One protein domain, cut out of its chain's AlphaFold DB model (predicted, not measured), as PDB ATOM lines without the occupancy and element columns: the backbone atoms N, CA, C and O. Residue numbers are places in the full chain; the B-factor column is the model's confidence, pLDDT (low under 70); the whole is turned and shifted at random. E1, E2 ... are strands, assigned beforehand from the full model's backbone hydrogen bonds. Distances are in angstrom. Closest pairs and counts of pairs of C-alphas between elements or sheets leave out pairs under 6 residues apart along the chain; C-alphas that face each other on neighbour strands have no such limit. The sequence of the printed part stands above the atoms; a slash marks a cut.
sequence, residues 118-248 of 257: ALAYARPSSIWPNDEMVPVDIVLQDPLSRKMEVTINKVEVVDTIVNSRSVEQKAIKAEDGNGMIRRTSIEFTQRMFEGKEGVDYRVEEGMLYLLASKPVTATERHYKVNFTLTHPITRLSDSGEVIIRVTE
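What this domain is: This is residues 118 to 248 of the 257 residues of an uncharacterized protein of Firmicutes bacterium ADurb.Bin153 (UniProt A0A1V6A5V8). Two small, strongly twisted sheets of four strands lie partly face to face as a loose sandwich, with E1 of one sheet over E8 of the other. Between E3 and E4 the chain runs out in a long loop, of which residues 169 to 181 stick out from the body; the body without them spans 64 by 27 by 25 A. The printed part has 131 residues with no named helix and eight named strands, E1 to E8 in order, holding 65 residues, under half; the class is all strand. Both sheets are antiparallel throughout, in the orders E1 E2 E6 E5 and E4 E3 E7 E8. The whole is only just extended, close to loose, with a radius of gyration of the C-alphas of 21.4 A and spans of 82 by 31 by 25 A.

Where its parts are: E1, residues 120 to 124, begins at C-alpha 120 (-7.195, 35.557, 22.052). E2 holds residues 133 to 140 and is 22.0 A long. E3, residues 149 to 162, is the longest by residues and measures 37.6 A; it bends by 59 degrees at residue 153. E4 is residues 188 to 194, E5 residues 201 to 204 and E6 residues 207 to 211. E7, residues 220 to 230, measures 30.7 A. E8, residues 237 to 247, measures 31.0 A and ends at C-alpha 247 (-15.112, 47.733, 7.567).

How they stand to each other: E1 and E2 are a hairpin, with N 121 and O 139 2.9 A apart, within hydrogen-bond range. The pairing of E2 is staggered: residues 136 to 140 pair with E1, and residues 133 to 136 with E6, where N 134 and O 210 are 2.8 A apart. E5 and E6 are a hairpin, with N 209 and O 202 at 2.8 A. In the other sheet E3 and E4 are a hairpin, with N 159 and O 191 at 2.9 A. E3 and E7 run antiparallel at 165 degrees, with N 151 and O 228 at 2.8 A. E7 and E8 are a hairpin, with N 223 and O 244 at 2.8 A. Between the sheets, the closest C-alphas of E1 and E8 are those of Ala 122 and Ile 244, 6.4 A apart. Those of E3 and E5 are of Val 155 and Tyr 201, 7.6 A apart. E4 is apart from E1, E2 and E6.

The domain as a whole: The C-alphas farthest apart are those of Glu 175 and Ile 233, at 81.6 A. The printed part has no cut. The link from E3 to E4 is long, with 25 residues. The mean pLDDT of the printed part is 70.2, and 56 residues are under 70, among them residues 160 to 190.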
ATOM      1  N   ALA A 118      -8.605  30.357  23.284       81.38
ATOM      2  CA  ALA A 118      -9.928  30.939  23.483       81.38
ATOM      3  C   ALA A 118      -9.906  32.354  24.102       81.38
ATOM      4  O   ALA A 118     -10.890  33.079  23.981       81.38
ATOM      5  N   LEU A 119      -8.803  32.764  24.743       80.88
ATOM      6  CA  LEU A 119      -8.626  34.112  25.304       80.88
ATOM      7  C   LEU A 119      -7.995  35.105  24.313       80.88
ATOM      8  O   LEU A 119      -7.745  36.263  24.665       80.88
ATOM      9  N   ALA A 120      -7.692  34.667  23.089       82.81
ATOM     10  CA  ALA A 120      -7.195  35.557  22.052       82.81
ATOM     11  C   ALA A 120      -8.335  36.378  21.439       82.81
ATOM     12  O   ALA A 120      -9.432  35.877  21.195       82.81
ATOM     13  N   TYR A 121      -8.048  37.629  21.104       80.75
ATOM     14  CA  TYR A 121      -8.927  38.472  20.307       80.75
ATOM     15  C   TYR A 121      -8.117  39.228  19.259       80.75
ATOM     16  O   TYR A 121      -6.924  39.480  19.416       80.75
ATOM     17  N   ALA A 122      -8.770  39.609  18.169       79.88
ATOM     18  CA  ALA A 122      -8.149  40.446  17.160       79.88
ATOM     19  C   ALA A 122      -8.311  41.913  17.553       79.88
ATOM     20  O   ALA A 122      -9.430  42.397  17.746       79.88
ATOM     21  N   ARG A 123      -7.199  42.632  17.656       73.69
ATOM     22  CA  ARG A 123      -7.207  44.075  17.841       73.69
ATOM     23  C   ARG A 123      -7.154  44.741  16.462       73.69
ATOM     24  O   ARG A 123      -6.162  44.580  15.753       73.69
ATOM     25  N   PRO A 124      -8.187  45.502  16.065       63.66
ATOM     26  CA  PRO A 124      -8.140  46.228  14.805       63.66
ATOM     27  C   PRO A 124      -7.091  47.349  14.875       63.66
ATOM     28  O   PRO A 124      -7.041  48.099  15.856       63.66
ATOM     29  N   SER A 125      -6.276  47.499  13.828       58.03
ATOM     30  CA  SER A 125      -5.511  48.731  13.605       58.03
ATOM     31  C   SER A 125      -6.427  49.800  12.989       58.03
ATOM     32  O   SER A 125      -7.249  49.470  12.134       58.03
ATOM     33  N   SER A 126      -6.311  51.067  13.414       52.69
ATOM     34  CA  SER A 126      -7.117  52.189  12.889       52.69
ATOM     35  C   SER A 126      -7.127  52.243  11.350       52.69
ATOM     36  O   SER A 126      -6.084  52.106  10.719       52.69
ATOM     37  N   ILE A 127      -8.311  52.453  10.762       55.59
ATOM     38  CA  ILE A 127      -8.644  52.183   9.348       55.59
ATOM     39  C   ILE A 127      -8.588  53.452   8.461       55.59
ATOM     40  O   ILE A 127      -9.258  54.426   8.802       55.59
ATOM     41  N   TRP A 128      -7.877  53.395   7.311       48.72
ATOM     42  CA  TRP A 128      -8.171  53.978   5.961       48.72
ATOM     43  C   TRP A 128      -6.969  53.800   4.987       48.72
ATOM     44  O   TRP A 128      -5.852  53.895   5.498       48.72
ATOM     45  N   PRO A 129      -7.116  53.663   3.634       53.78
ATOM     46  CA  PRO A 129      -8.306  53.593   2.760       53.78
ATOM     47  C   PRO A 129      -8.423  52.266   1.940       53.78
ATOM     48  O   PRO A 129      -7.769  51.275   2.244       53.78
ATOM     49  N   ASN A 130      -9.314  52.253   0.935       59.31
ATOM     50  CA  ASN A 130      -9.685  51.121   0.062       59.31
ATOM     51  C   ASN A 130      -8.530  50.406  -0.651       59.31
ATOM     52  O   ASN A 130      -7.513  51.010  -0.972       59.31
ATOM     53  N   ASP A 131      -8.772  49.130  -0.974       61.28
ATOM     54  CA  ASP A 131      -7.886  48.225  -1.723       61.28
ATOM     55  C   ASP A 131      -6.523  47.920  -1.065       61.28
ATOM     56  O   ASP A 131      -5.704  47.206  -1.647       61.28
ATOM     57  N   GLU A 132      -6.290  48.376   0.169       71.75
ATOM     58  CA  GLU A 132      -5.090  48.050   0.942       71.75
ATOM     59  C   GLU A 132      -5.344  46.943   1.974       71.75
ATOM     60  O   GLU A 132      -6.432  46.804   2.548       71.75
ATOM     61  N   MET A 133      -4.317  46.123   2.207       75.94
ATOM     62  CA  MET A 133      -4.347  45.119   3.265       75.94
ATOM     63  C   MET A 133      -3.978  45.764   4.602       75.94
ATOM     64  O   MET A 133      -2.938  46.410   4.727       75.94
ATOM     65  N   VAL A 134      -4.812  45.547   5.611       78.25
ATOM     66  CA  VAL A 134      -4.697  46.159   6.936       78.25
ATOM     67  C   VAL A 134      -4.068  45.163   7.910       78.25
ATOM     68  O   VAL A 134      -4.557  44.032   7.976       78.25
ATOM     69  N   PRO A 135      -3.020  45.539   8.667       80.44
ATOM     70  CA  PRO A 135      -2.449  44.661   9.681       80.44
ATOM     71  C   PRO A 135      -3.448  44.423  10.821       80.44
ATOM     72  O   PRO A 135      -4.121  45.341  11.284       80.44
ATOM     73  N   VAL A 136      -3.537  43.188  11.300       79.94
ATOM     74  CA  VAL A 136      -4.401  42.814  12.419       79.94
ATOM     75  C   VAL A 136      -3.622  42.017  13.443       79.94
ATOM     76  O   VAL A 136      -3.165  40.906  13.169       79.94
ATOM     77  N   ASP A 137      -3.511  42.583  14.640       76.88
ATOM     78  CA  ASP A 137      -2.862  41.930  15.768       76.88
ATOM     79  C   ASP A 137      -3.812  40.898  16.377       76.88
ATOM     80  O   ASP A 137      -4.901  41.245  16.838       76.88
ATOM     81  N   ILE A 138      -3.395  39.631  16.427       77.06
ATOM     82  CA  ILE A 138      -4.028  38.639  17.303       77.06
ATOM     83  C   ILE A 138      -3.379  38.789  18.673       77.06
ATOM     84  O   ILE A 138      -2.222  38.423  18.880       77.06
ATOM     85  N   VAL A 139      -4.125  39.374  19.602       72.50
ATOM     86  CA  VAL A 139      -3.670  39.672  20.954       72.50
ATOM     87  C   VAL A 139      -4.224  38.623  21.900       72.50
ATOM     88  O   VAL A 139      -5.424  38.370  21.941       72.50
ATOM     89  N   LEU A 140      -3.345  38.049  22.709       71.94
ATOM     90  CA  LEU A 140      -3.751  37.243  23.848       71.94
ATOM     91  C   LEU A 140      -4.012  38.135  25.043       71.94
ATOM     92  O   LEU A 140      -3.125  38.876  25.470       71.94
ATOM     93  N   GLN A 141      -5.194  38.007  25.636       65.19
ATOM     94  CA  GLN A 141      -5.431  38.544  26.967       65.19
ATOM     95  C   GLN A 141      -4.845  37.587  28.013       65.19
ATOM     96  O   GLN A 141      -5.550  36.995  28.823       65.19
ATOM     97  N   ASP A 142      -3.530  37.400  27.955       61.41
ATOM     98  CA  ASP A 142      -2.797  36.633  28.947       61.41
ATOM     99  C   ASP A 142      -2.529  37.525  30.171       61.41
ATOM    100  O   ASP A 142      -1.892  38.572  30.022       61.41
ATOM    101  N   PRO A 143      -2.970  37.148  31.386       49.78
ATOM    102  CA  PRO A 143      -2.699  37.925  32.595       49.78
ATOM    103  C   PRO A 143      -1.198  38.098  32.878       49.78
ATOM    104  O   PRO A 143      -0.822  39.028  33.588       49.78
ATOM    105  N   LEU A 144      -0.342  37.251  32.295       56.16
ATOM    106  CA  LEU A 144       1.116  37.346  32.399       56.16
ATOM    107  C   LEU A 144       1.765  38.189  31.280       56.16
ATOM    108  O   LEU A 144       2.981  38.339  31.264       56.16
ATOM    109  N   SER A 145       0.983  38.776  30.361       57.47
ATOM    110  CA  SER A 145       1.469  39.579  29.219       57.47
ATOM    111  C   SER A 145       2.547  38.890  28.359       57.47
ATOM    112  O   SER A 145       3.405  39.564  27.779       57.47
ATOM    113  N   ARG A 146       2.535  37.552  28.259       67.75
ATOM    114  CA  ARG A 146       3.565  36.795  27.533       67.75
ATOM    115  C   ARG A 146       3.466  37.044  26.025       67.75
ATOM    116  O   ARG A 146       2.385  37.002  25.435       67.75
ATOM    117  N   LYS A 147       4.612  37.247  25.367       70.19
ATOM    118  CA  LYS A 147       4.695  37.258  23.897       70.19
ATOM    119  C   LYS A 147       4.613  35.818  23.384       70.19
ATOM    120  O   LYS A 147       5.533  35.042  23.627       70.19
ATOM    121  N   MET A 148       3.540  35.471  22.674       78.62
ATOM    122  CA  MET A 148       3.396  34.162  22.024       78.62
ATOM    123  C   MET A 148       3.760  34.227  20.544       78.62
ATOM    124  O   MET A 148       3.584  35.259  19.896       78.62
ATOM    125  N   GLU A 149       4.234  33.105  20.003       83.56
ATOM    126  CA  GLU A 149       4.346  32.923  18.558       83.56
ATOM    127  C   GLU A 149       2.954  32.591  18.005       83.56
ATOM    128  O   GLU A 149       2.302  31.656  18.473       83.56
ATOM    129  N   VAL A 150       2.489  33.359  17.019       85.94
ATOM    130  CA  VAL A 150       1.190  33.150  16.368       85.94
ATOM    131  C   VAL A 150       1.422  32.572  14.977       85.94
ATOM    132  O   VAL A 150       2.137  33.154  14.166       85.94
ATOM    133  N   THR A 151       0.802  31.432  14.688       89.19
ATOM    134  CA  THR A 151       0.771  30.827  13.351       89.19
ATOM    135  C   THR A 151      -0.643  30.908  12.800       89.19
ATOM    136  O   THR A 151      -1.587  30.476  13.458       89.19
ATOM    137  N   ILE A 152      -0.805  31.452  11.594       89.50
ATOM    138  CA  ILE A 152      -2.099  31.484  10.904       89.50
ATOM    139  C   ILE A 152      -2.262  30.184  10.119       89.50
ATOM    140  O   ILE A 152      -1.496  29.913   9.199       89.50
ATOM    141  N   ASN A 153      -3.264  29.384  10.481       88.31
ATOM    142  CA  ASN A 153      -3.495  28.066   9.887       88.31
ATOM    143  C   ASN A 153      -4.413  28.137   8.670       88.31
ATOM    144  O   ASN A 153      -4.196  27.448   7.678       88.31
ATOM    145  N   LYS A 154      -5.485  28.929   8.776       88.25
ATOM    146  CA  LYS A 154      -6.511  29.049   7.738       88.25
ATOM    147  C   LYS A 154      -7.232  30.382   7.852       88.25
ATOM    148  O   LYS A 154      -7.610  30.782   8.953       88.25
ATOM    149  N   VAL A 155      -7.495  31.011   6.713       87.62
ATOM    150  CA  VAL A 155      -8.327  32.212   6.619       87.62
ATOM    151  C   VAL A 155      -9.522  31.914   5.722       87.62
ATOM    152  O   VAL A 155      -9.371  31.594   4.545       87.62
ATOM    153  N   GLU A 156     -10.721  32.024   6.275       85.88
ATOM    154  CA  GLU A 156     -11.974  31.947   5.531       85.88
ATOM    155  C   GLU A 156     -12.590  33.337   5.456       85.88
ATOM    156  O   GLU A 156     -12.650  34.071   6.442       85.88
ATOM    157  N   VAL A 157     -13.052  33.704   4.272       82.25
ATOM    158  CA  VAL A 157     -13.739  34.962   4.032       82.25
ATOM    159  C   VAL A 157     -15.234  34.718   4.076       82.25
ATOM    160  O   VAL A 157     -15.743  33.826   3.397       82.25
ATOM    161  N   VAL A 158     -15.939  35.558   4.825       78.69
ATOM    162  CA  VAL A 158     -17.390  35.684   4.795       78.69
ATOM    163  C   VAL A 158     -17.746  37.047   4.204       78.69
ATOM    164  O   VAL A 158     -17.628  38.086   4.858       78.69
ATOM    165  N   ASP A 159     -18.188  37.029   2.949       71.62
ATOM    166  CA  ASP A 159     -18.706  38.208   2.260       71.62
ATOM    167  C   ASP A 159     -20.210  38.332   2.536       71.62
ATOM    168  O   ASP A 159     -20.980  37.413   2.240       71.62
ATOM    169  N   THR A 160     -20.633  39.482   3.064       66.12
ATOM    170  CA  THR A 160     -22.051  39.851   3.170       66.12
ATOM    171  C   THR A 160     -22.420  40.724   1.971       66.12
ATOM    172  O   THR A 160     -21.988  41.872   1.869       66.12
ATOM    173  N   ILE A 161     -23.228  40.188   1.058       64.00
ATOM    174  CA  ILE A 161     -23.696  40.882  -0.147       64.00
ATOM    175  C   ILE A 161     -25.100  41.431   0.112       64.00
ATOM    176  O   ILE A 161     -25.993  40.692   0.532       64.00
ATOM    177  N   VAL A 162     -25.307  42.722  -0.158       62.84
ATOM    178  CA  VAL A 162     -26.636  43.350  -0.120       62.84
ATOM    179  C   VAL A 162     -27.289  43.186  -1.490       62.84
ATOM    180  O   VAL A 162     -26.854  43.803  -2.460       62.84
ATOM    181  N   ASN A 163     -28.333  42.362  -1.583       58.47
ATOM    182  CA  ASN A 163     -28.949  42.031  -2.873       58.47
ATOM    183  C   ASN A 163     -29.983  43.066  -3.336       58.47
ATOM    184  O   ASN A 163     -30.256  43.168  -4.531       58.47
ATOM    185  N   SER A 164     -30.574  43.838  -2.417       56.50
ATOM    186  CA  SER A 164     -31.561  44.863  -2.765       56.50
ATOM    187  C   SER A 164     -31.529  46.072  -1.824       56.50
ATOM    188  O   SER A 164     -31.485  45.968  -0.599       56.50
ATOM    189  N   ARG A 165     -31.582  47.258  -2.433       57.03
ATOM    190  CA  ARG A 165     -31.982  48.528  -1.819       57.03
ATOM    191  C   ARG A 165     -32.969  49.172  -2.789       57.03
ATOM    192  O   ARG A 165     -32.550  49.557  -3.876       57.03
ATOM    193  N   SER A 166     -34.241  49.339  -2.432       47.88
ATOM    194  CA  SER A 166     -35.097  50.261  -3.192       47.88
ATOM    195  C   SER A 166     -36.286  50.832  -2.414       47.88
ATOM    196  O   SER A 166     -37.034  50.126  -1.743       47.88
ATOM    197  N   VAL A 167     -36.442  52.149  -2.584       42.38
ATOM    198  CA  VAL A 167     -37.664  52.974  -2.522       42.38
ATOM    199  C   VAL A 167     -37.475  53.949  -3.711       42.38
ATOM    200  O   VAL A 167     -36.367  54.453  -3.864       42.38
ATOM    201  N   GLU A 168     -38.359  54.146  -4.697       41.28
ATOM    202  CA  GLU A 168     -39.802  54.447  -4.711       41.28
ATOM    203  C   GLU A 168     -40.515  53.856  -5.953       41.28
ATOM    204  O   GLU A 168     -39.908  53.720  -7.015       41.28
ATOM    205  N   GLN A 169     -41.836  53.624  -5.883       42.50
ATOM    206  CA  GLN A 169     -42.679  53.559  -7.087       42.50
ATOM    207  C   GLN A 169     -44.065  54.188  -6.860       42.50
ATOM    208  O   GLN A 169     -44.672  54.054  -5.800       42.50
ATOM    209  N   LYS A 170     -44.539  54.910  -7.881       46.91
ATOM    210  CA  LYS A 170     -45.740  55.757  -7.896       46.91
ATOM    211  C   LYS A 170     -47.019  54.929  -8.070       46.91
ATOM    212  O   LYS A 170     -47.148  54.224  -9.066       46.91
ATOM    213  N   ALA A 171     -48.005  55.130  -7.196       41.03
ATOM    214  CA  ALA A 171     -49.401  54.786  -7.464       41.03
ATOM    215  C   ALA A 171     -50.311  56.008  -7.225       41.03
ATOM    216  O   ALA A 171     -50.189  56.710  -6.225       41.03
ATOM    217  N   ILE A 172     -51.206  56.266  -8.178       42.44
ATOM    218  CA  ILE A 172     -52.278  57.282  -8.179       42.44
ATOM    219  C   ILE A 172     -53.581  56.459  -8.260       42.44
ATOM    220  O   ILE A 172     -53.615  55.571  -9.105       42.44
ATOM    221  N   LYS A 173     -54.688  56.614  -7.517       43.69
ATOM    222  CA  LYS A 173     -55.208  57.469  -6.421       43.69
ATOM    223  C   LYS A 173     -56.442  56.725  -5.844       43.69
ATOM    224  O   LYS A 173     -57.062  55.984  -6.601       43.69
ATOM    225  N   ALA A 174     -56.892  57.052  -4.628       45.03
ATOM    226  CA  ALA A 174     -58.324  57.266  -4.348       45.03
ATOM    227  C   ALA A 174     -58.518  58.130  -3.081       45.03
ATOM    228  O   ALA A 174     -58.337  57.690  -1.952       45.03
ATOM    229  N   GLU A 175     -58.839  59.389  -3.363       52.44
ATOM    230  CA  GLU A 175     -59.611  60.382  -2.601       52.44
ATOM    231  C   GLU A 175     -59.006  61.234  -1.465       52.44
ATOM    232  O   GLU A 175     -59.003  62.437  -1.684       52.44
ATOM    233  N   ASP A 176     -58.358  60.761  -0.396       51.16
ATOM    234  CA  ASP A 176     -57.944  61.706   0.692       51.16
ATOM    235  C   ASP A 176     -56.421  61.883   0.905       51.16
ATOM    236  O   ASP A 176     -55.949  62.446   1.890       51.16
ATOM    237  N   GLY A 177     -55.629  61.474  -0.087       48.25
ATOM    238  CA  GLY A 177     -54.380  62.148  -0.474       48.25
ATOM    239  C   GLY A 177     -53.176  62.239   0.483       48.25
ATOM    240  O   GLY A 177     -52.194  62.822   0.042       48.25
ATOM    241  N   ASN A 178     -53.171  61.700   1.712       49.75
ATOM    242  CA  ASN A 178     -52.017  61.865   2.627       49.75
ATOM    243  C   ASN A 178     -51.678  60.653   3.531       49.75
ATOM    244  O   ASN A 178     -51.326  60.806   4.699       49.75
ATOM    245  N   GLY A 179     -51.726  59.431   2.992       44.78
ATOM    246  CA  GLY A 179     -51.221  58.230   3.675       44.78
ATOM    247  C   GLY A 179     -50.011  57.622   2.963       44.78
ATOM    248  O   GLY A 179     -50.160  57.079   1.873       44.78
ATOM    249  N   MET A 180     -48.819  57.670   3.574       40.09
ATOM    250  CA  MET A 180     -47.659  56.883   3.128       40.09
ATOM    251  C   MET A 180     -47.558  55.586   3.936       40.09
ATOM    252  O   MET A 180     -47.363  55.633   5.148       40.09
ATOM    253  N   ILE A 181     -47.606  54.429   3.267       49.94
ATOM    254  CA  ILE A 181     -47.150  53.158   3.846       49.94
ATOM    255  C   ILE A 181     -45.740  52.895   3.319       49.94
ATOM    256  O   ILE A 181     -45.540  52.662   2.130       49.94
ATOM    257  N   ARG A 182     -44.754  52.933   4.218       47.06
ATOM    258  CA  ARG A 182     -43.381  52.492   3.947       47.06
ATOM    259  C   ARG A 182     -43.286  51.008   4.269       47.06
ATOM    260  O   ARG A 182     -43.564  50.618   5.400       47.06
ATOM    261  N   ARG A 183     -42.853  50.182   3.317       46.25
ATOM    262  CA  ARG A 183     -42.404  48.821   3.625       46.25
ATOM    263  C   ARG A 183     -41.003  48.624   3.069       46.25
ATOM    264  O   ARG A 183     -40.799  48.703   1.864       46.25
ATOM    265  N   THR A 184     -40.054  48.414   3.974       53.03
ATOM    266  CA  THR A 184     -38.649  48.142   3.672       53.03
ATOM    267  C   THR A 184     -38.414  46.648   3.856       53.03
ATOM    268  O   THR A 184     -38.746  46.113   4.910       53.03
ATOM    269  N   SER A 185     -37.842  45.980   2.858       49.97
ATOM    270  CA  SER A 185     -37.191  44.684   3.050       49.97
ATOM    271  C   SER A 185     -35.771  44.824   2.519       49.97
ATOM    272  O   SER A 185     -35.595  45.258   1.383       49.97
ATOM    273  N   ILE A 186     -34.776  44.557   3.363       57.94
ATOM    274  CA  ILE A 186     -33.370  44.472   2.958       57.94
ATOM    275  C   ILE A 186     -33.026  42.990   2.969       57.94
ATOM    276  O   ILE A 186     -33.213  42.328   3.989       57.94
ATOM    277  N   GLU A 187     -32.535  42.480   1.845       60.19
ATOM    278  CA  GLU A 187     -32.086  41.094   1.733       60.19
ATOM    279  C   GLU A 187     -30.562  41.029   1.649       60.19
ATOM    280  O   GLU A 187     -29.929  41.739   0.860       60.19
ATOM    281  N   PHE A 188     -29.984  40.139   2.457       60.34
ATOM    282  CA  PHE A 188     -28.552  39.874   2.508       60.34
ATOM    283  C   PHE A 188     -28.276  38.432   2.084       60.34
ATOM    284  O   PHE A 188     -29.028  37.519   2.422       60.34
ATOM    285  N   THR A 189     -27.177  38.206   1.373       65.44
ATOM    286  CA  THR A 189     -26.623  36.868   1.143       65.44
ATOM    287  C   THR A 189     -25.219  36.805   1.710       65.44
ATOM    288  O   THR A 189     -24.373  37.622   1.361       65.44
ATOM    289  N   GLN A 190     -24.970  35.823   2.575       68.56
ATOM    290  CA  GLN A 190     -23.636  35.528   3.082       68.56
ATOM    291  C   GLN A 190     -23.004  34.422   2.244       68.56
ATOM    292  O   GLN A 190     -23.601  33.364   2.041       68.56
ATOM    293  N   ARG A 191     -21.783  34.659   1.767       73.50
ATOM    294  CA  ARG A 191     -20.973  33.648   1.088       73.50
ATOM    295  C   ARG A 191     -19.699  33.414   1.884       73.50
ATOM    296  O   ARG A 191     -18.944  34.354   2.100       73.50
ATOM    297  N   MET A 192     -19.446  32.160   2.252       78.00
ATOM    298  CA  MET A 192     -18.192  31.734   2.871       78.00
ATOM    299  C   MET A 192     -17.311  31.021   1.844       78.00
ATOM    300  O   MET A 192     -17.796  30.169   1.095       78.00
ATOM    301  N   PHE A 193     -16.033  31.377   1.784       81.31
ATOM    302  CA  PHE A 193     -15.041  30.704   0.948       81.31
ATOM    303  C   PHE A 193     -13.650  30.790   1.574       81.31
ATOM    304  O   PHE A 193     -13.382  31.647   2.410       81.31
ATOM    305  N   GLU A 194     -12.758  29.892   1.169       86.38
ATOM    306  CA  GLU A 194     -11.356  29.947   1.577       86.38
ATOM    307  C   GLU A 194     -10.682  31.174   0.951       86.38
ATOM    308  O   GLU A 194     -10.755  31.377  -0.265       86.38
ATOM    309  N   GLY A 195     -10.078  32.018   1.788       85.00
ATOM    310  CA  GLY A 195      -9.387  33.216   1.332       85.00
ATOM    311  C   GLY A 195      -8.170  32.860   0.491       85.00
ATOM    312  O   GLY A 195      -7.533  31.830   0.698       85.00
ATOM    313  N   LYS A 196      -7.821  33.725  -0.460       86.94
ATOM    314  CA  LYS A 196      -6.619  33.552  -1.273       86.94
ATOM    315  C   LYS A 196      -5.498  34.463  -0.777       86.94
ATOM    316  O   LYS A 196      -5.659  35.684  -0.752       86.94
ATOM    317  N   GLU A 197      -4.350  33.885  -0.436       88.00
ATOM    318  CA  GLU A 197      -3.176  34.657  -0.022       88.00
ATOM    319  C   GLU A 197      -2.686  35.601  -1.141       88.00
ATOM    320  O   GLU A 197      -2.737  35.270  -2.329       88.00
ATOM    321  N   GLY A 198      -2.268  36.811  -0.767       84.25
ATOM    322  CA  GLY A 198      -1.903  37.903  -1.670       84.25
ATOM    323  C   GLY A 198      -3.095  38.619  -2.316       84.25
ATOM    324  O   GLY A 198      -2.893  39.626  -2.990       84.25
ATOM    325  N   VAL A 199      -4.324  38.125  -2.116       83.62
ATOM    326  CA  VAL A 199      -5.557  38.733  -2.642       83.62
ATOM    327  C   VAL A 199      -6.497  39.143  -1.513       83.62
ATOM    328  O   VAL A 199      -6.883  40.302  -1.440       83.62
ATOM    329  N   ASP A 200      -6.869  38.209  -0.639       82.81
ATOM    330  CA  ASP A 200      -7.800  38.443   0.472       82.81
ATOM    331  C   ASP A 200      -7.071  38.644   1.806       82.81
ATOM    332  O   ASP A 200      -7.523  39.418   2.649       82.81
ATOM    333  N   TYR A 201      -5.933  37.973   1.984       87.56
ATOM    334  CA  TYR A 201      -5.069  38.116   3.154       87.56
ATOM    335  C   TYR A 201      -3.595  37.950   2.777       87.56
ATOM    336  O   TYR A 201      -3.282  37.428   1.709       87.56
ATOM    337  N   ARG A 202      -2.683  38.371   3.648       89.69
ATOM    338  CA  ARG A 202      -1.244  38.098   3.545       89.69
ATOM    339  C   ARG A 202      -0.675  37.870   4.936       89.69
ATOM    340  O   ARG A 202      -1.105  38.534   5.874       89.69
ATOM    341  N   VAL A 203       0.283  36.960   5.069       85.56
ATOM    342  CA  VAL A 203       1.063  36.807   6.302       85.56
ATOM    343  C   VAL A 203       2.498  37.223   6.014       85.56
ATOM    344  O   VAL A 203       3.156  36.656   5.148       85.56
ATOM    345  N   GLU A 204       2.984  38.242   6.715       83.38
ATOM    346  CA  GLU A 204       4.324  38.791   6.510       83.38
ATOM    347  C   GLU A 204       4.945  39.113   7.868       83.38
ATOM    348  O   GLU A 204       4.310  39.742   8.707       83.38
ATOM    349  N   GLU A 205       6.157  38.610   8.119       79.44
ATOM    350  CA  GLU A 205       6.882  38.793   9.391       79.44
ATOM    351  C   GLU A 205       6.074  38.421  10.660       79.44
ATOM    352  O   GLU A 205       6.280  38.981  11.732       79.44
ATOM    353  N   GLY A 206       5.156  37.449  10.557       70.88
ATOM    354  CA  GLY A 206       4.287  37.022  11.667       70.88
ATOM    355  C   GLY A 206       3.060  37.915  11.890       70.88
ATOM    356  O   GLY A 206       2.273  37.664  12.800       70.88
ATOM    357  N   MET A 207       2.874  38.925  11.043       79.75
ATOM    358  CA  MET A 207       1.733  39.827  11.045       79.75
ATOM    359  C   MET A 207       0.704  39.373  10.001       79.75
ATOM    360  O   MET A 207       1.050  39.101   8.848       79.75
ATOM    361  N   LEU A 208      -0.569  39.288  10.396       85.00
ATOM    362  CA  LEU A 208      -1.677  39.034   9.477       85.00
ATOM    363  C   LEU A 208      -2.158  40.352   8.877       85.00
ATOM    364  O   LEU A 208      -2.465  41.286   9.609       85.00
ATOM    365  N   TYR A 209      -2.294  40.399   7.559       86.00
ATOM    366  CA  TYR A 209      -2.876  41.513   6.827       86.00
ATOM    367  C   TYR A 209      -4.164  41.061   6.136       86.00
ATOM    368  O   TYR A 209      -4.170  40.021   5.476       86.00
ATOM    369  N   LEU A 210      -5.247  41.829   6.265       84.38
ATOM    370  CA  LEU A 210      -6.570  41.504   5.715       84.38
ATOM    371  C   LEU A 210      -7.078  42.620   4.802       84.38
ATOM    372  O   LEU A 210      -6.962  43.796   5.135       84.38
ATOM    373  N   LEU A 211      -7.683  42.265   3.670       79.50
ATOM    374  CA  LEU A 211      -8.275  43.249   2.761       79.50
ATOM    375  C   LEU A 211      -9.594  43.807   3.332       79.50
ATOM    376  O   LEU A 211     -10.479  43.037   3.710       79.50
ATOM    377  N   ALA A 212      -9.769  45.129   3.358       65.62
ATOM    378  CA  ALA A 212     -10.950  45.744   3.974       65.62
ATOM    379  C   ALA A 212     -12.264  45.514   3.207       65.62
ATOM    380  O   ALA A 212     -13.266  45.116   3.799       65.62
ATOM    381  N   SER A 213     -12.271  45.716   1.891       62.16
ATOM    382  CA  SER A 213     -13.430  45.469   1.029       62.16
ATOM    383  C   SER A 213     -12.986  45.366  -0.434       62.16
ATOM    384  O   SER A 213     -11.899  45.814  -0.793       62.16
ATOM    385  N   LYS A 214     -13.818  44.752  -1.290       57.19
ATOM    386  CA  LYS A 214     -13.735  44.947  -2.747       57.19
ATOM    387  C   LYS A 214     -14.705  46.071  -3.128       57.19
ATOM    388  O   LYS A 214     -15.847  46.024  -2.662       57.19
ATOM    389  N   PRO A 215     -14.326  47.004  -4.018       48.19
ATOM    390  CA  PRO A 215     -14.919  48.345  -4.120       48.19
ATOM    391  C   PRO A 215     -16.380  48.443  -4.616       48.19
ATOM    392  O   PRO A 215     -16.819  49.529  -4.980       48.19
ATOM    393  N   VAL A 216     -17.164  47.356  -4.690       49.22
ATOM    394  CA  VAL A 216     -18.452  47.378  -5.420       49.22
ATOM    395  C   VAL A 216     -19.620  46.618  -4.759       49.22
ATOM    396  O   VAL A 216     -20.764  46.885  -5.118       49.22
ATOM    397  N   THR A 217     -19.413  45.713  -3.789       50.84
ATOM    398  CA  THR A 217     -20.502  44.784  -3.370       50.84
ATOM    399  C   THR A 217     -20.729  44.561  -1.872       50.84
ATOM    400  O   THR A 217     -21.786  44.033  -1.526       50.84
ATOM    401  N   ALA A 218     -19.814  44.950  -0.979       51.12
ATOM    402  CA  ALA A 218     -19.928  44.649   0.454       51.12
ATOM    403  C   ALA A 218     -19.576  45.866   1.322       51.12
ATOM    404  O   ALA A 218     -18.532  46.478   1.129       51.12
ATOM    405  N   THR A 219     -20.444  46.203   2.283       55.91
ATOM    406  CA  THR A 219     -20.203  47.254   3.296       55.91
ATOM    407  C   THR A 219     -19.304  46.780   4.439       55.91
ATOM    408  O   THR A 219     -18.750  47.590   5.175       55.91
ATOM    409  N   GLU A 220     -19.181  45.465   4.611       64.50
ATOM    410  CA  GLU A 220     -18.368  44.825   5.640       64.50
ATOM    411  C   GLU A 220     -17.867  43.468   5.148       64.50
ATOM    412  O   GLU A 220     -18.560  42.772   4.398       64.50
ATOM    413  N   ARG A 221     -16.677  43.081   5.604       73.62
ATOM    414  CA  ARG A 221     -16.098  41.767   5.349       73.62
ATOM    415  C   ARG A 221     -15.723  41.128   6.671       73.62
ATOM    416  O   ARG A 221     -15.091  41.761   7.515       73.62
ATOM    417  N   HIS A 222     -16.129  39.881   6.860       79.88
ATOM    418  CA  HIS A 222     -15.731  39.115   8.032       79.88
ATOM    419  C   HIS A 222     -14.698  38.077   7.616       79.88
ATOM    420  O   HIS A 222     -14.849  37.403   6.599       79.88
ATOM    421  N   TYR A 223     -13.657  37.935   8.419       82.81
ATOM    422  CA  TYR A 223     -12.639  36.914   8.259       82.81
ATOM    423  C   TYR A 223     -12.707  35.978   9.441       82.81
ATOM    424  O   TYR A 223     -12.594  36.401  10.587       82.81
ATOM    425  N   LYS A 224     -12.881  34.700   9.157       84.81
ATOM    426  CA  LYS A 224     -12.787  33.640  10.138       84.81
ATOM    427  C   LYS A 224     -11.370  33.083  10.068       84.81
ATOM    428  O   LYS A 224     -10.984  32.457   9.081       84.81
ATOM    429  N   VAL A 225     -10.573  33.381  11.086       87.06
ATOM    430  CA  VAL A 225      -9.142  33.077  11.124       87.06
ATOM    431  C   VAL A 225      -8.894  31.988  12.150       87.06
ATOM    432  O   VAL A 225      -9.133  32.181  13.339       87.06
ATOM    433  N   ASN A 226      -8.390  30.851  11.681       89.81
ATOM    434  CA  ASN A 226      -7.899  29.776  12.530       89.81
ATOM    435  C   ASN A 226      -6.407  30.000  12.762       89.81
ATOM    436  O   ASN A 226      -5.652  30.171  11.800       89.81
ATOM    437  N   PHE A 227      -5.977  29.964  14.016       88.88
ATOM    438  CA  PHE A 227      -4.592  30.211  14.400       88.88
ATOM    439  C   PHE A 227      -4.122  29.202  15.449       88.88
ATOM    440  O   PHE A 227      -4.926  28.607  16.164       88.88
ATOM    441  N   THR A 228      -2.809  29.023  15.547       89.69
ATOM    442  CA  THR A 228      -2.149  28.278  16.620       89.69
ATOM    443  C   THR A 228      -1.214  29.215  17.358       89.69
ATOM    444  O   THR A 228      -0.378  29.886  16.754       89.69
ATOM    445  N   LEU A 229      -1.352  29.247  18.676       87.44
ATOM    446  CA  LEU A 229      -0.435  29.931  19.569       87.44
ATOM    447  C   LEU A 229       0.584  28.930  20.054       87.44
ATOM    448  O   LEU A 229       0.212  27.845  20.490       87.44
ATOM    449  N   THR A 230       1.851  29.307  20.015       86.00
ATOM    450  CA  THR A 230       2.943  28.483  20.522       86.00
ATOM    451  C   THR A 230       3.729  29.278  21.546       86.00
ATOM    452  O   THR A 230       4.164  30.404  21.296       86.00
ATOM    453  N   HIS A 231       3.919  28.681  22.716       81.25
ATOM    454  CA  HIS A 231       4.787  29.241  23.731       81.25
ATOM    455  C   HIS A 231       6.243  29.198  23.232       81.25
ATOM    456  O   HIS A 231       6.733  28.115  22.891       81.25
ATOM    457  N   PRO A 232       6.976  30.326  23.205       75.75
ATOM    458  CA  PRO A 232       8.286  30.403  22.544       75.75
ATOM    459  C   PRO A 232       9.349  29.501  23.191       75.75
ATOM    460  O   PRO A 232      10.270  29.036  22.517       75.75
ATOM    461  N   ILE A 233       9.203  29.241  24.495       73.12
ATOM    462  CA  ILE A 233      10.132  28.425  25.287       73.12
ATOM    463  C   ILE A 233       9.677  26.955  25.376       73.12
ATOM    464  O   ILE A 233      10.328  26.088  24.803       73.12
ATOM    465  N   THR A 234       8.551  26.662  26.044       75.56
ATOM    466  CA  THR A 234       8.044  25.283  26.235       75.56
ATOM    467  C   THR A 234       7.608  24.584  24.946       75.56
ATOM    468  O   THR A 234       7.486  23.362  24.937       75.56
ATOM    469  N   ARG A 235       7.325  25.336  23.871       83.31
ATOM    470  CA  ARG A 235       6.719  24.834  22.624       83.31
ATOM    471  C   ARG A 235       5.346  24.184  22.797       83.31
ATOM    472  O   ARG A 235       4.830  23.607  21.844       83.31
ATOM    473  N   LEU A 236       4.723  24.323  23.968       84.31
ATOM    474  CA  LEU A 236       3.317  23.986  24.148       84.31
ATOM    475  C   LEU A 236       2.466  24.916  23.289       84.31
ATOM    476  O   LEU A 236       2.741  26.116  23.194       84.31
ATOM    477  N   SER A 237       1.431  24.357  22.677       89.12
ATOM    478  CA  SER A 237       0.593  25.077  21.732       89.12
ATOM    479  C   SER A 237      -0.880  24.800  21.953       89.12
ATOM    480  O   SER A 237      -1.247  23.698  22.353       89.12
ATOM    481  N   ASP A 238      -1.706  25.773  21.598       90.12
ATOM    482  CA  ASP A 238      -3.157  25.637  21.537       90.12
ATOM    483  C   ASP A 238      -3.683  26.342  20.286       90.12
ATOM    484  O   ASP A 238      -3.069  27.290  19.789       90.12
ATOM    485  N   SER A 239      -4.787  25.845  19.737       90.50
ATOM    486  CA  SER A 239      -5.365  26.369  18.498       90.50
ATOM    487  C   SER A 239      -6.729  26.973  18.754       90.50
ATOM    488  O   SER A 239      -7.545  26.418  19.482       90.50
ATOM    489  N   GLY A 240      -6.977  28.110  18.122       88.88
ATOM    490  CA  GLY A 240      -8.195  28.873  18.302       88.88
ATOM    491  C   GLY A 240      -8.707  29.449  16.999       88.88
ATOM    492  O   GLY A 240      -8.130  29.287  15.920       88.88
ATOM    493  N   GLU A 241      -9.823  30.143  17.137       89.44
ATOM    494  CA  GLU A 241     -10.522  30.792  16.047       89.44
ATOM    495  C   GLU A 241     -10.914  32.200  16.479       89.44
ATOM    496  O   GLU A 241     -11.389  32.408  17.594       89.44
ATOM    497  N   VAL A 242     -10.726  33.169  15.587       84.19
ATOM    498  CA  VAL A 242     -11.200  34.539  15.781       84.19
ATOM    499  C   VAL A 242     -11.951  35.007  14.544       84.19
ATOM    500  O   VAL A 242     -11.537  34.761  13.408       84.19
ATOM    501  N   ILE A 243     -13.070  35.694  14.767       83.56
ATOM    502  CA  ILE A 243     -13.816  36.369  13.707       83.56
ATOM    503  C   ILE A 243     -13.420  37.840  13.720       83.56
ATOM    504  O   ILE A 243     -13.610  38.547  14.707       83.56
ATOM    505  N   ILE A 244     -12.872  38.295  12.602       81.81
ATOM    506  CA  ILE A 244     -12.352  39.642  12.424       81.81
ATOM    507  C   ILE A 244     -13.271  40.362  11.460       81.81
ATOM    508  O   ILE A 244     -13.384  39.992  10.293       81.81
ATOM    509  N   ARG A 245     -13.935  41.402  11.950       77.88
ATOM    510  CA  ARG A 245     -14.723  42.298  11.113       77.88
ATOM    511  C   ARG A 245     -13.815  43.405  10.597       77.88
ATOM    512  O   ARG A 245     -13.207  44.118  11.392       77.88
ATOM    513  N   VAL A 246     -13.754  43.561   9.281       74.00
ATOM    514  CA  VAL A 246     -13.062  44.672   8.627       74.00
ATOM    515  C   VAL A 246     -14.104  45.492   7.871       74.00
ATOM    516  O   VAL A 246     -14.900  44.954   7.097       74.00
ATOM    517  N   THR A 247     -14.153  46.789   8.156       64.50
ATOM    518  CA  THR A 247     -15.112  47.733   7.567       64.50
ATOM    519  C   THR A 247     -14.383  48.901   6.927       64.50
ATOM    520  O   THR A 247     -13.288  49.269   7.342       64.50
ATOM    521  N   GLU A 248     -15.009  49.521   5.936       59.16
ATOM    522  CA  GLU A 248     -14.539  50.774   5.353       59.16
ATOM    523  C   GLU A 248     -15.060  51.951   6.196       59.16
ATOM    524  O   GLU A 248     -16.247  52.245   6.170       59.16
TER     525      GLU A 248